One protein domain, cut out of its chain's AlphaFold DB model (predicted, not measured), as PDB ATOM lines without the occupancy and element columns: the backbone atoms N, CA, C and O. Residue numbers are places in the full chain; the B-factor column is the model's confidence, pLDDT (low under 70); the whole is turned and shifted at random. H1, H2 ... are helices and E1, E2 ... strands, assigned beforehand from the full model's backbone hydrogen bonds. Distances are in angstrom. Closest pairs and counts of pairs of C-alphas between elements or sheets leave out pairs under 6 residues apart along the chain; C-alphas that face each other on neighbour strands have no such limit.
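AT A GLANCE: This is residues 19 to 97 of the 98 residues of an uncharacterized protein of Verrucomicrobia bacterium (UniProt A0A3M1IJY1). A small, strongly twisted sheet of five strands, half rolled up where E2 bends, makes the body, and one long helix, H1, reaches away from it as an arm whose residues 19 to 30 stick out free. The long link, residues 65 to 77, loops out at the end of the body where H1 comes in. The printed part has 79 residues with one named helix and five named strands, in the order H1, E1, E2, E3, E4, E5; the sheet runs E4, E3, E2, E1, E5, all antiparallel, and the class is mixed, helices and strands. It is compact, with a radius of gyration of the C-alphas of 13.2 A, yet elongated through the arm, with spans of 47 by 25 by 20 A.

IN THESE COORDINATES: Start in the sheet with E2, residues 57 to 64, which runs 17.9 A from C-alpha 57 at (160.948, 202.105, 115.279) and bends by 82 degrees at residue 60. E1, residues 46 to 51, is 16.0 A long, and E5, residues 91 to 96, is 13.2 A long, ending at C-alpha 96 at (156.035, 190.367, 116.139). E3 is residues 78 to 81 and E4 residues 84 to 87. Find C-alpha 19 at (178.366, 164.417, 117.579); from there H1, residues 19 to 39, runs 29.7 A.

HOW THE PARTS SIT: Look first at E1 to E4, a meander, each strand the antiparallel neighbour of the one before. E1 and E2 are a hairpin at 113 degrees, with N 49 and O 58 at 2.8 A. E2 pairs in staggered fashion, with E1 over residues 57 to 61 and with E3 over residues 62 to 64. E2 and E3, also a hairpin, stand at 126 degrees, with N 80 and O 63 at 2.8 A. The hairpin of E3 and E4, at 147 degrees, has N 79 and O 86 at 2.8 A. At the other edge, E5 is antiparallel to E1 at 162 degrees, with N 48 and O 95 at 2.8 A. The edge strands E4 and E5 meet only through their link, and E1 and E4 are only just apart, 8.2 A at the closest. H1 is not on the sheet, with 1 pair of C-alphas within 10 A, and it is apart from E2, E3, E4 and E5. Every O i to N i+4 pair in H1 is within hydrogen-bond range.

THE WHOLE: The two C-alphas farthest apart, those of Asp 19 and Asp 55, are 47.2 A apart. Without residues 19 to 30 the body spans 30 by 22 by 19 A. The printed part has no cut. The link from E2 to E3, 13 residues, is long; that from H1 to E1 is short, and the other three are tight. Mean pLDDT of the printed part is 83.8; look for values under 70 at residues 19 to 21 and 23 to 26.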
ATOM      1  N   ASP A  19     179.199 164.429 116.374       58.34
ATOM      2  CA  ASP A  19     178.366 164.417 117.579       58.34
ATOM      3  C   ASP A  19     178.581 165.648 118.467       58.34
ATOM      4  O   ASP A  19     177.639 166.109 119.105       58.34
ATOM      5  N   GLY A  20     179.785 166.228 118.479       58.28
ATOM      6  CA  GLY A  20     180.076 167.477 119.184       58.28
ATOM      7  C   GLY A  20     179.345 168.668 118.563       58.28
ATOM      8  O   GLY A  20     178.758 169.468 119.285       58.28
ATOM      9  N   PHE A  21     179.297 168.740 117.228       59.16
ATOM     10  CA  PHE A  21     178.540 169.772 116.510       59.16
ATOM     11  C   PHE A  21     177.024 169.626 116.723       59.16
ATOM     12  O   PHE A  21     176.343 170.608 117.014       59.16
ATOM     13  N   ALA A  22     176.493 168.400 116.660       70.56
ATOM     14  CA  ALA A  22     175.075 168.133 116.910       70.56
ATOM     15  C   ALA A  22     174.672 168.341 118.384       70.56
ATOM     16  O   ALA A  22     173.546 168.755 118.676       70.56
ATOM     17  N   ASN A  23     175.565 168.049 119.334       68.69
ATOM     18  CA  ASN A  23     175.332 168.351 120.745       68.69
ATOM     19  C   ASN A  23     175.339 169.864 120.980       68.69
ATOM     20  O   ASN A  23     174.399 170.383 121.574       68.69
ATOM     21  N   TRP A  24     176.311 170.568 120.401       65.69
ATOM     22  CA  TRP A  24     176.390 172.025 120.440       65.69
ATOM     23  C   TRP A  24     175.137 172.689 119.852       65.69
ATOM     24  O   TRP A  24     174.570 173.582 120.477       65.69
ATOM     25  N   GLU A  25     174.633 172.226 118.703       69.69
ATOM     26  CA  GLU A  25     173.405 172.767 118.103       69.69
ATOM     27  C   GLU A  25     172.183 172.575 119.021       69.69
ATOM     28  O   GLU A  25     171.394 173.505 119.216       69.69
ATOM     29  N   ARG A  26     172.051 171.400 119.653       69.94
ATOM     30  CA  ARG A  26     170.976 171.122 120.620       69.94
ATOM     31  C   ARG A  26     171.084 171.982 121.874       69.94
ATOM     32  O   ARG A  26     170.068 172.498 122.338       69.94
ATOM     33  N   GLU A  27     172.289 172.166 122.401       71.38
ATOM     34  CA  GLU A  27     172.541 173.036 123.551       71.38
ATOM     35  C   GLU A  27     172.190 174.491 123.224       71.38
ATOM     36  O   GLU A  27     171.490 175.148 123.996       71.38
ATOM     37  N   GLN A  28     172.565 174.972 122.036       70.94
ATOM     38  CA  GLN A  28     172.222 176.314 121.564       70.94
ATOM     39  C   GLN A  28     170.713 176.489 121.361       70.94
ATOM     40  O   GLN A  28     170.152 177.515 121.753       70.94
ATOM     41  N   ALA A  29     170.030 175.485 120.807       70.88
ATOM     42  CA  ALA A  29     168.579 175.505 120.640       70.88
ATOM     43  C   ALA A  29     167.845 175.513 121.993       70.88
ATOM     44  O   ALA A  29     166.931 176.318 122.190       70.88
ATOM     45  N   ALA A  30     168.274 174.680 122.947       73.62
ATOM     46  CA  ALA A  30     167.730 174.656 124.304       73.62
ATOM     47  C   ALA A  30     167.957 175.993 125.026       73.62
ATOM     48  O   ALA A  30     167.064 176.503 125.701       73.62
ATOM     49  N   ARG A  31     169.123 176.612 124.815       71.12
ATOM     50  CA  ARG A  31     169.465 177.924 125.370       71.12
ATOM     51  C   ARG A  31     168.583 179.032 124.809       71.12
ATOM     52  O   ARG A  31     168.037 179.828 125.568       71.12
ATOM     53  N   LEU A  32     168.395 179.063 123.492       71.00
ATOM     54  CA  LEU A  32     167.490 180.009 122.837       71.00
ATOM     55  C   LEU A  32     166.040 179.805 123.287       71.00
ATOM     56  O   LEU A  32     165.323 180.786 123.474       71.00
ATOM     57  N   ALA A  33     165.613 178.558 123.496       74.62
ATOM     58  CA  ALA A  33     164.295 178.247 124.038       74.62
ATOM     59  C   ALA A  33     164.135 178.752 125.483       74.62
ATOM     60  O   ALA A  33     163.114 179.361 125.796       74.62
ATOM     61  N   ALA A  34     165.153 178.582 126.330       76.62
ATOM     62  CA  ALA A  34     165.159 179.109 127.693       76.62
ATOM     63  C   ALA A  34     165.128 180.645 127.713       76.62
ATOM     64  O   ALA A  34     164.328 181.223 128.439       76.62
ATOM     65  N   ILE A  35     165.909 181.317 126.858       75.25
ATOM     66  CA  ILE A  35     165.868 182.783 126.733       75.25
ATOM     67  C   ILE A  35     164.486 183.249 126.262       75.25
ATOM     68  O   ILE A  35     163.933 184.190 126.820       75.25
ATOM     69  N   ARG A  36     163.900 182.575 125.266       78.50
ATOM     70  CA  ARG A  36     162.539 182.860 124.787       78.50
ATOM     71  C   ARG A  36     161.495 182.696 125.888       78.50
ATOM     72  O   ARG A  36     160.598 183.525 125.975       78.50
ATOM     73  N   GLY A  37     161.598 181.647 126.702       76.31
ATOM     74  CA  GLY A  37     160.679 181.400 127.814       76.31
ATOM     75  C   GLY A  37     160.837 182.422 128.937       76.31
ATOM     76  O   GLY A  37     159.852 183.002 129.385       76.31
ATOM     77  N   GLU A  38     162.076 182.687 129.344       79.75
ATOM     78  CA  GLU A  38     162.381 183.596 130.447       79.75
ATOM     79  C   GLU A  38     162.085 185.052 130.070       79.75
ATOM     80  O   GLU A  38     161.456 185.777 130.830       79.75
ATOM     81  N   TRP A  39     162.455 185.500 128.871       80.44
ATOM     82  CA  TRP A  39     162.305 186.903 128.467       80.44
ATOM     83  C   TRP A  39     161.062 187.191 127.626       80.44
ATOM     84  O   TRP A  39     160.740 188.351 127.398       80.44
ATOM     85  N   GLY A  40     160.373 186.166 127.121       81.31
ATOM     86  CA  GLY A  40     159.245 186.342 126.200       81.31
ATOM     87  C   GLY A  40     159.635 186.936 124.839       81.31
ATOM     88  O   GLY A  40     158.762 187.279 124.043       81.31
ATOM     89  N   LEU A  41     160.932 187.068 124.547       84.81
ATOM     90  CA  LEU A  41     161.417 187.722 123.334       84.81
ATOM     91  C   LEU A  41     161.354 186.767 122.136       84.81
ATOM     92  O   LEU A  41     161.907 185.665 122.200       84.81
ATOM     93  N   PRO A  42     160.768 187.168 120.995       86.38
ATOM     94  CA  PRO A  42     160.693 186.342 119.796       86.38
ATOM     95  C   PRO A  42     162.022 186.358 119.018       86.38
ATOM     96  O   PRO A  42     162.076 186.726 117.846       86.38
ATOM     97  N   LEU A  43     163.105 185.905 119.658       86.75
ATOM     98  CA  LEU A  43     164.420 185.767 119.032       86.75
ATOM     99  C   LEU A  43     164.333 184.941 117.742       86.75
ATOM    100  O   LEU A  43     163.588 183.949 117.665       86.75
ATOM    101  N   GLY A  44     165.090 185.375 116.736       86.44
ATOM    102  CA  GLY A  44     165.148 184.791 115.401       86.44
ATOM    103  C   GLY A  44     163.940 185.103 114.516       86.44
ATOM    104  O   GLY A  44     163.881 184.586 113.402       86.44
ATOM    105  N   ARG A  45     162.977 185.916 114.970       88.50
ATOM    106  CA  ARG A  45     161.780 186.298 114.200       88.50
ATOM    107  C   ARG A  45     161.846 187.749 113.747       88.50
ATOM    108  O   ARG A  45     162.624 188.539 114.280       88.50
ATOM    109  N   ARG A  46     161.029 188.080 112.745       93.12
ATOM    110  CA  ARG A  46     160.858 189.456 112.285       93.12
ATOM    111  C   ARG A  46     159.958 190.205 113.267       93.12
ATOM    112  O   ARG A  46     158.884 189.723 113.626       93.12
ATOM    113  N   VAL A  47     160.432 191.351 113.730       94.00
ATOM    114  CA  VAL A  47     159.783 192.182 114.739       94.00
ATOM    115  C   VAL A  47     159.871 193.650 114.355       94.00
ATOM    116  O   VAL A  47     160.730 194.043 113.562       94.00
ATOM    117  N   ARG A  48     159.009 194.442 114.980       94.56
ATOM    118  CA  ARG A  48     159.108 195.890 115.098       94.56
ATOM    119  C   ARG A  48     159.347 196.227 116.566       94.56
ATOM    120  O   ARG A  48     158.637 195.707 117.427       94.56
ATOM    121  N   VAL A  49     160.365 197.026 116.850       93.56
ATOM    122  CA  VAL A  49     160.779 197.407 118.204       93.56
ATOM    123  C   VAL A  49     160.813 198.924 118.299       93.56
ATOM    124  O   VAL A  49     161.502 199.566 117.511       93.56
ATOM    125  N   ALA A  50     160.103 199.486 119.271       94.06
ATOM    126  CA  ALA A  50     160.280 200.865 119.703       94.06
ATOM    127  C   ALA A  50     161.219 200.876 120.912       94.06
ATOM    128  O   ALA A  50     161.058 200.056 121.826       94.06
ATOM    129  N   LEU A  51     162.205 201.772 120.901       93.12
ATOM    130  CA  LEU A  51     163.161 201.918 121.996       93.12
ATOM    131  C   LEU A  51     162.859 203.172 122.817       93.12
ATOM    132  O   LEU A  51     162.475 204.205 122.269       93.12
ATOM    133  N   VAL A  52     163.086 203.097 124.126       92.44
ATOM    134  CA  VAL A  52     162.903 204.219 125.049       92.44
ATOM    135  C   VAL A  52     163.793 205.387 124.622       92.44
ATOM    136  O   VAL A  52     165.007 205.249 124.486       92.44
ATOM    137  N   GLY A  53     163.188 206.559 124.425       89.00
ATOM    138  CA  GLY A  53     163.911 207.780 124.055       89.00
ATOM    139  C   GLY A  53     164.386 207.835 122.598       89.00
ATOM    140  O   GLY A  53     165.101 208.771 122.239       89.00
ATOM    141  N   VAL A  54     163.986 206.877 121.756       88.00
ATOM    142  CA  VAL A  54     164.271 206.875 120.317       88.00
ATOM    143  C   VAL A  54     162.969 207.095 119.550       88.00
ATOM    144  O   VAL A  54     162.083 206.249 119.567       88.00
ATOM    145  N   ASP A  55     162.877 208.203 118.811       86.06
ATOM    146  CA  ASP A  55     161.703 208.564 117.989       86.06
ATOM    147  C   ASP A  55     161.630 207.766 116.666       86.06
ATOM    148  O   ASP A  55     161.180 208.242 115.628       86.06
ATOM    149  N   ALA A  56     162.160 206.544 116.667       85.94
ATOM    150  CA  ALA A  56     162.215 205.678 115.505       85.94
ATOM    151  C   ALA A  56     161.993 204.225 115.915       85.94
ATOM    152  O   ALA A  56     162.562 203.726 116.885       85.94
ATOM    153  N   GLU A  57     161.195 203.530 115.114       90.75
ATOM    154  CA  GLU A  57     160.948 202.105 115.279       90.75
ATOM    155  C   GLU A  57     161.935 201.304 114.428       90.75
ATOM    156  O   GLU A  57     162.133 201.565 113.238       90.75
ATOM    157  N   LEU A  58     162.543 200.292 115.036       92.25
ATOM    158  CA  LEU A  58     163.430 199.354 114.369       92.25
ATOM    159  C   LEU A  58     162.618 198.171 113.857       92.25
ATOM    160  O   LEU A  58     161.998 197.451 114.636       92.25
ATOM    161  N   GLU A  59     162.663 197.923 112.554       94.00
ATOM    162  CA  GLU A  59     162.076 196.726 111.957       94.00
ATOM    163  C   GLU A  59     163.167 195.787 111.440       94.00
ATOM    164  O   GLU A  59     164.067 196.186 110.702       94.00
ATOM    165  N   GLY A  60     163.059 194.506 111.780       93.44
ATOM    166  CA  GLY A  60     163.884 193.470 111.174       93.44
ATOM    167  C   GLY A  60     163.910 192.196 111.997       93.44
ATOM    168  O   GLY A  60     163.009 191.927 112.786       93.44
ATOM    169  N   ARG A  61     164.926 191.359 111.782       93.88
ATOM    170  CA  ARG A  61     165.088 190.118 112.543       93.88
ATOM    171  C   ARG A  61     165.717 190.425 113.900       93.88
ATOM    172  O   ARG A  61     166.799 190.998 113.941       93.88
ATOM    173  N   LEU A  62     165.055 190.012 114.981       92.62
ATOM    174  CA  LEU A  62     165.607 190.129 116.328       92.62
ATOM    175  C   LEU A  62     166.656 189.046 116.560       92.62
ATOM    176  O   LEU A  62     166.351 187.852 116.498       92.62
ATOM    177  N   GLU A  63     167.873 189.457 116.878       90.88
ATOM    178  CA  GLU A  63     168.985 188.559 117.166       90.88
ATOM    179  C   GLU A  63     169.650 188.935 118.488       90.88
ATOM    180  O   GLU A  63     169.557 190.073 118.948       90.88
ATOM    181  N   LEU A  64     170.354 187.980 119.094       89.81
ATOM    182  CA  LEU A  64     171.268 188.278 120.191       89.81
ATOM    183  C   LEU A  64     172.517 188.940 119.609       89.81
ATOM    184  O   LEU A  64     173.132 188.407 118.683       89.81
ATOM    185  N   ALA A  65     172.879 190.106 120.135       90.38
ATOM    186  CA  ALA A  65     174.130 190.765 119.779       90.38
ATOM    187  C   ALA A  65     175.328 190.055 120.420       90.38
ATOM    188  O   ALA A  65     176.392 189.976 119.809       90.38
ATOM    189  N   GLU A  66     175.135 189.521 121.628       86.38
ATOM    190  CA  GLU A  66     176.146 188.819 122.416       86.38
ATOM    191  C   GLU A  66     175.522 187.628 123.147       86.38
ATOM    192  O   GLU A  66     174.315 187.592 123.400       86.38
ATOM    193  N   GLN A  67     176.343 186.637 123.503       80.25
ATOM    194  CA  GLN A  67     175.865 185.525 124.318       80.25
ATOM    195  C   GLN A  67     175.700 185.971 125.775       80.25
ATOM    196  O   GLN A  67     176.690 186.363 126.402       80.25
ATOM    197  N   PRO A  68     174.492 185.865 126.356       77.56
ATOM    198  CA  PRO A  68     174.304 186.203 127.754       77.56
ATOM    199  C   PRO A  68     175.063 185.212 128.644       77.56
ATOM    200  O   PRO A  68     175.043 183.995 128.428       77.56
ATOM    201  N   ARG A  69     175.736 185.742 129.671       75.75
ATOM    202  CA  ARG A  69     176.441 184.926 130.675       75.75
ATOM    203  C   ARG A  69     175.460 184.121 131.528       75.75
ATOM    204  O   ARG A  69     175.769 182.992 131.897       75.75
ATOM    205  N   ALA A  70     174.278 184.681 131.783       75.25
ATOM    206  CA  ALA A  70     173.181 184.054 132.506       75.25
ATOM    207  C   ALA A  70     171.846 184.373 131.820       75.25
ATOM    208  O   ALA A  70     171.659 185.470 131.298       75.25
ATOM    209  N   ILE A  71     170.921 183.415 131.827       76.56
ATOM    210  CA  ILE A  71     169.547 183.610 131.356       76.56
ATOM    211  C   ILE A  71     168.725 183.985 132.587       76.56
ATOM    212  O   ILE A  71     168.146 183.120 133.231       76.56
ATOM    213  N   ASP A  72     168.768 185.257 132.971       76.50
ATOM    214  CA  ASP A  72     168.120 185.754 134.188       76.50
ATOM    215  C   ASP A  72     167.584 187.165 133.941       76.50
ATOM    216  O   ASP A  72     168.324 188.004 133.434       76.50
ATOM    217  N   ARG A  73     166.325 187.439 134.314       74.12
ATOM    218  CA  ARG A  73     165.650 188.733 134.077       74.12
ATOM    219  C   ARG A  73     166.335 189.945 134.714       74.12
ATOM    220  O   ARG A  73     166.021 191.071 134.349       74.12
ATOM    221  N   ARG A  74     167.245 189.737 135.668       79.75
ATOM    222  CA  ARG A  74     168.020 190.809 136.310       79.75
ATOM    223  C   ARG A  74     169.164 191.312 135.435       79.75
ATOM    224  O   ARG A  74     169.731 192.351 135.749       79.75
ATOM    225  N   HIS A  75     169.536 190.567 134.393       81.94
ATOM    226  CA  HIS A  75     170.650 190.915 133.517       81.94
ATOM    227  C   HIS A  75     170.137 191.237 132.115       81.94
ATOM    228  O   HIS A  75     169.749 190.305 131.412       81.94
ATOM    229  N   PRO A  76     170.158 192.505 131.675       85.19
ATOM    230  CA  PRO A  76     169.716 192.869 130.336       85.19
ATOM    231  C   PRO A  76     170.366 192.018 129.246       85.19
ATOM    232  O   PRO A  76     171.566 191.730 129.276       85.19
ATOM    233  N   LEU A  77     169.571 191.654 128.245       88.81
ATOM    234  CA  LEU A  77     170.067 190.984 127.056       88.81
ATOM    235  C   LEU A  77     170.547 192.009 126.039       88.81
ATOM    236  O   LEU A  77     169.824 192.941 125.698       88.81
ATOM    237  N   ALA A  78     171.737 191.774 125.491       91.69
ATOM    238  CA  ALA A  78     172.220 192.507 124.333       91.69
ATOM    239  C   ALA A  78     171.539 191.964 123.070       91.69
ATOM    240  O   ALA A  78     171.756 190.819 122.658       91.69
ATOM    241  N   LEU A  79     170.710 192.793 122.452       92.69
ATOM    242  CA  LEU A  79     169.909 192.485 121.275       92.69
ATOM    243  C   LEU A  79     170.376 193.320 120.087       92.69
ATOM    244  O   LEU A  79     171.044 194.346 120.224       92.69
ATOM    245  N   ARG A  80     170.036 192.858 118.888       94.06
ATOM    246  CA  ARG A  80     170.265 193.614 117.664       94.06
ATOM    247  C   ARG A  80     169.190 193.372 116.621       94.06
ATOM    248  O   ARG A  80     168.606 192.288 116.553       94.06
ATOM    249  N   ILE A  81     169.011 194.375 115.771       93.94
ATOM    250  CA  ILE A  81     168.293 194.290 114.500       93.94
ATOM    251  C   ILE A  81     169.225 194.856 113.423       93.94
ATOM    252  O   ILE A  81     169.543 196.046 113.415       93.94
ATOM    253  N   GLY A  82     169.713 193.991 112.529       90.06
ATOM    254  CA  GLY A  82     170.725 194.372 111.538       90.06
ATOM    255  C   GLY A  82     172.007 194.890 112.203       90.06
ATOM    256  O   GLY A  82     172.658 194.166 112.958       90.06
ATOM    257  N   SER A  83     172.365 196.147 111.927       89.88
ATOM    258  CA  SER A  83     173.542 196.812 112.515       89.88
ATOM    259  C   SER A  83     173.258 197.533 113.836       89.88
ATOM    260  O   SER A  83     174.201 197.955 114.506       89.88
ATOM    261  N   VAL A  84     171.989 197.689 114.216       91.25
ATOM    262  CA  VAL A  84     171.595 198.426 115.422       91.25
ATOM    263  C   VAL A  84     171.606 197.479 116.613       91.25
ATOM    264  O   VAL A  84     170.950 196.438 116.572       91.25
ATOM    265  N   ARG A  85     172.354 197.834 117.662       93.69
ATOM    266  CA  ARG A  85     172.429 197.096 118.932       93.69
ATOM    267  C   ARG A  85     171.696 197.873 120.019       93.69
ATOM    268  O   ARG A  85     171.810 199.092 120.047       93.69
ATOM    269  N   PHE A  86     170.986 197.165 120.887       92.75
ATOM    270  CA  PHE A  86     170.225 197.727 122.003       92.75
ATOM    271  C   PHE A  86     170.056 196.686 123.115       92.75
ATOM    272  O   PHE A  86     170.173 195.483 122.884       92.75
ATOM    273  N   SER A  87     169.789 197.142 124.329       91.44
ATOM    274  CA  SER A  87     169.465 196.312 125.486       91.44
ATOM    275  C   SER A  87     167.981 195.948 125.507       91.44
ATOM    276  O   SER A  87     167.126 196.711 125.063       91.44
ATOM    277  N   SER A  88     167.640 194.802 126.093       89.06
ATOM    278  CA  SER A  88     166.249 194.458 126.399       89.06
ATOM    279  C   SER A  88     165.554 195.470 127.317       89.06
ATOM    280  O   SER A  88     164.335 195.568 127.270       89.06
ATOM    281  N   GLU A  89     166.300 196.207 128.147       90.69
ATOM    282  CA  GLU A  89     165.752 197.274 129.006       90.69
ATOM    283  C   GLU A  89     165.384 198.536 128.223       90.69
ATOM    284  O   GLU A  89     164.553 199.319 128.670       90.69
ATOM    285  N   GLU A  90     165.984 198.726 127.048       91.62
ATOM    286  CA  GLU A  90     165.668 199.847 126.166       91.62
ATOM    287  C   GLU A  90     164.401 199.584 125.352       91.62
ATOM    288  O   GLU A  90     163.932 200.486 124.671       91.62
ATOM    289  N   ILE A  91     163.827 198.377 125.396       91.25
ATOM    290  CA  ILE A  91     162.600 198.053 124.671       91.25
ATOM    291  C   ILE A  91     161.412 198.711 125.370       91.25
ATOM    292  O   ILE A  91     161.006 198.296 126.453       91.25
ATOM    293  N   GLU A  92     160.801 199.678 124.696       92.56
ATOM    294  CA  GLU A  92     159.524 200.256 125.111       92.56
ATOM    295  C   GLU A  92     158.355 199.413 124.591       92.56
ATOM    296  O   GLU A  92     157.428 199.071 125.328       92.56
ATOM    297  N   GLN A  93     158.421 199.022 123.317       90.56
ATOM    298  CA  GLN A  93     157.404 198.201 122.674       90.56
ATOM    299  C   GLN A  93     158.053 197.194 121.729       90.56
ATOM    300  O   GLN A  93     158.979 197.519 120.991       90.56
ATOM    301  N   LEU A  94     157.542 195.963 121.716       91.19
ATOM    302  CA  LEU A  94     157.990 194.921 120.800       91.19
ATOM    303  C   LEU A  94     156.787 194.202 120.196       91.19
ATOM    304  O   LEU A  94     155.970 193.618 120.906       91.19
ATOM    305  N   ILE A  95     156.705 194.224 118.870       91.25
ATOM    306  CA  ILE A  95     155.626 193.624 118.089       91.25
ATOM    307  C   ILE A  95     156.234 192.598 117.141       91.25
ATOM    308  O   ILE A  95     157.189 192.873 116.418       91.25
ATOM    309  N   ARG A  96     155.669 191.393 117.117       91.31
ATOM    310  CA  ARG A  96     156.035 190.367 116.139       91.31
ATOM    311  C   ARG A  96     155.292 190.624 114.825       91.31
ATOM    312  O   ARG A  96     154.087 190.832 114.851       91.31
ATOM    313  N   LEU A  97     156.011 190.591 113.703       88.19
ATOM    314  CA  LEU A  97     155.465 190.821 112.352       88.19
ATOM    315  C   LEU A  97     155.317 189.525 111.532       88.19
ATOM    316  O   LEU A  97     155.178 189.576 110.313       88.19
TER     317      LEU A  97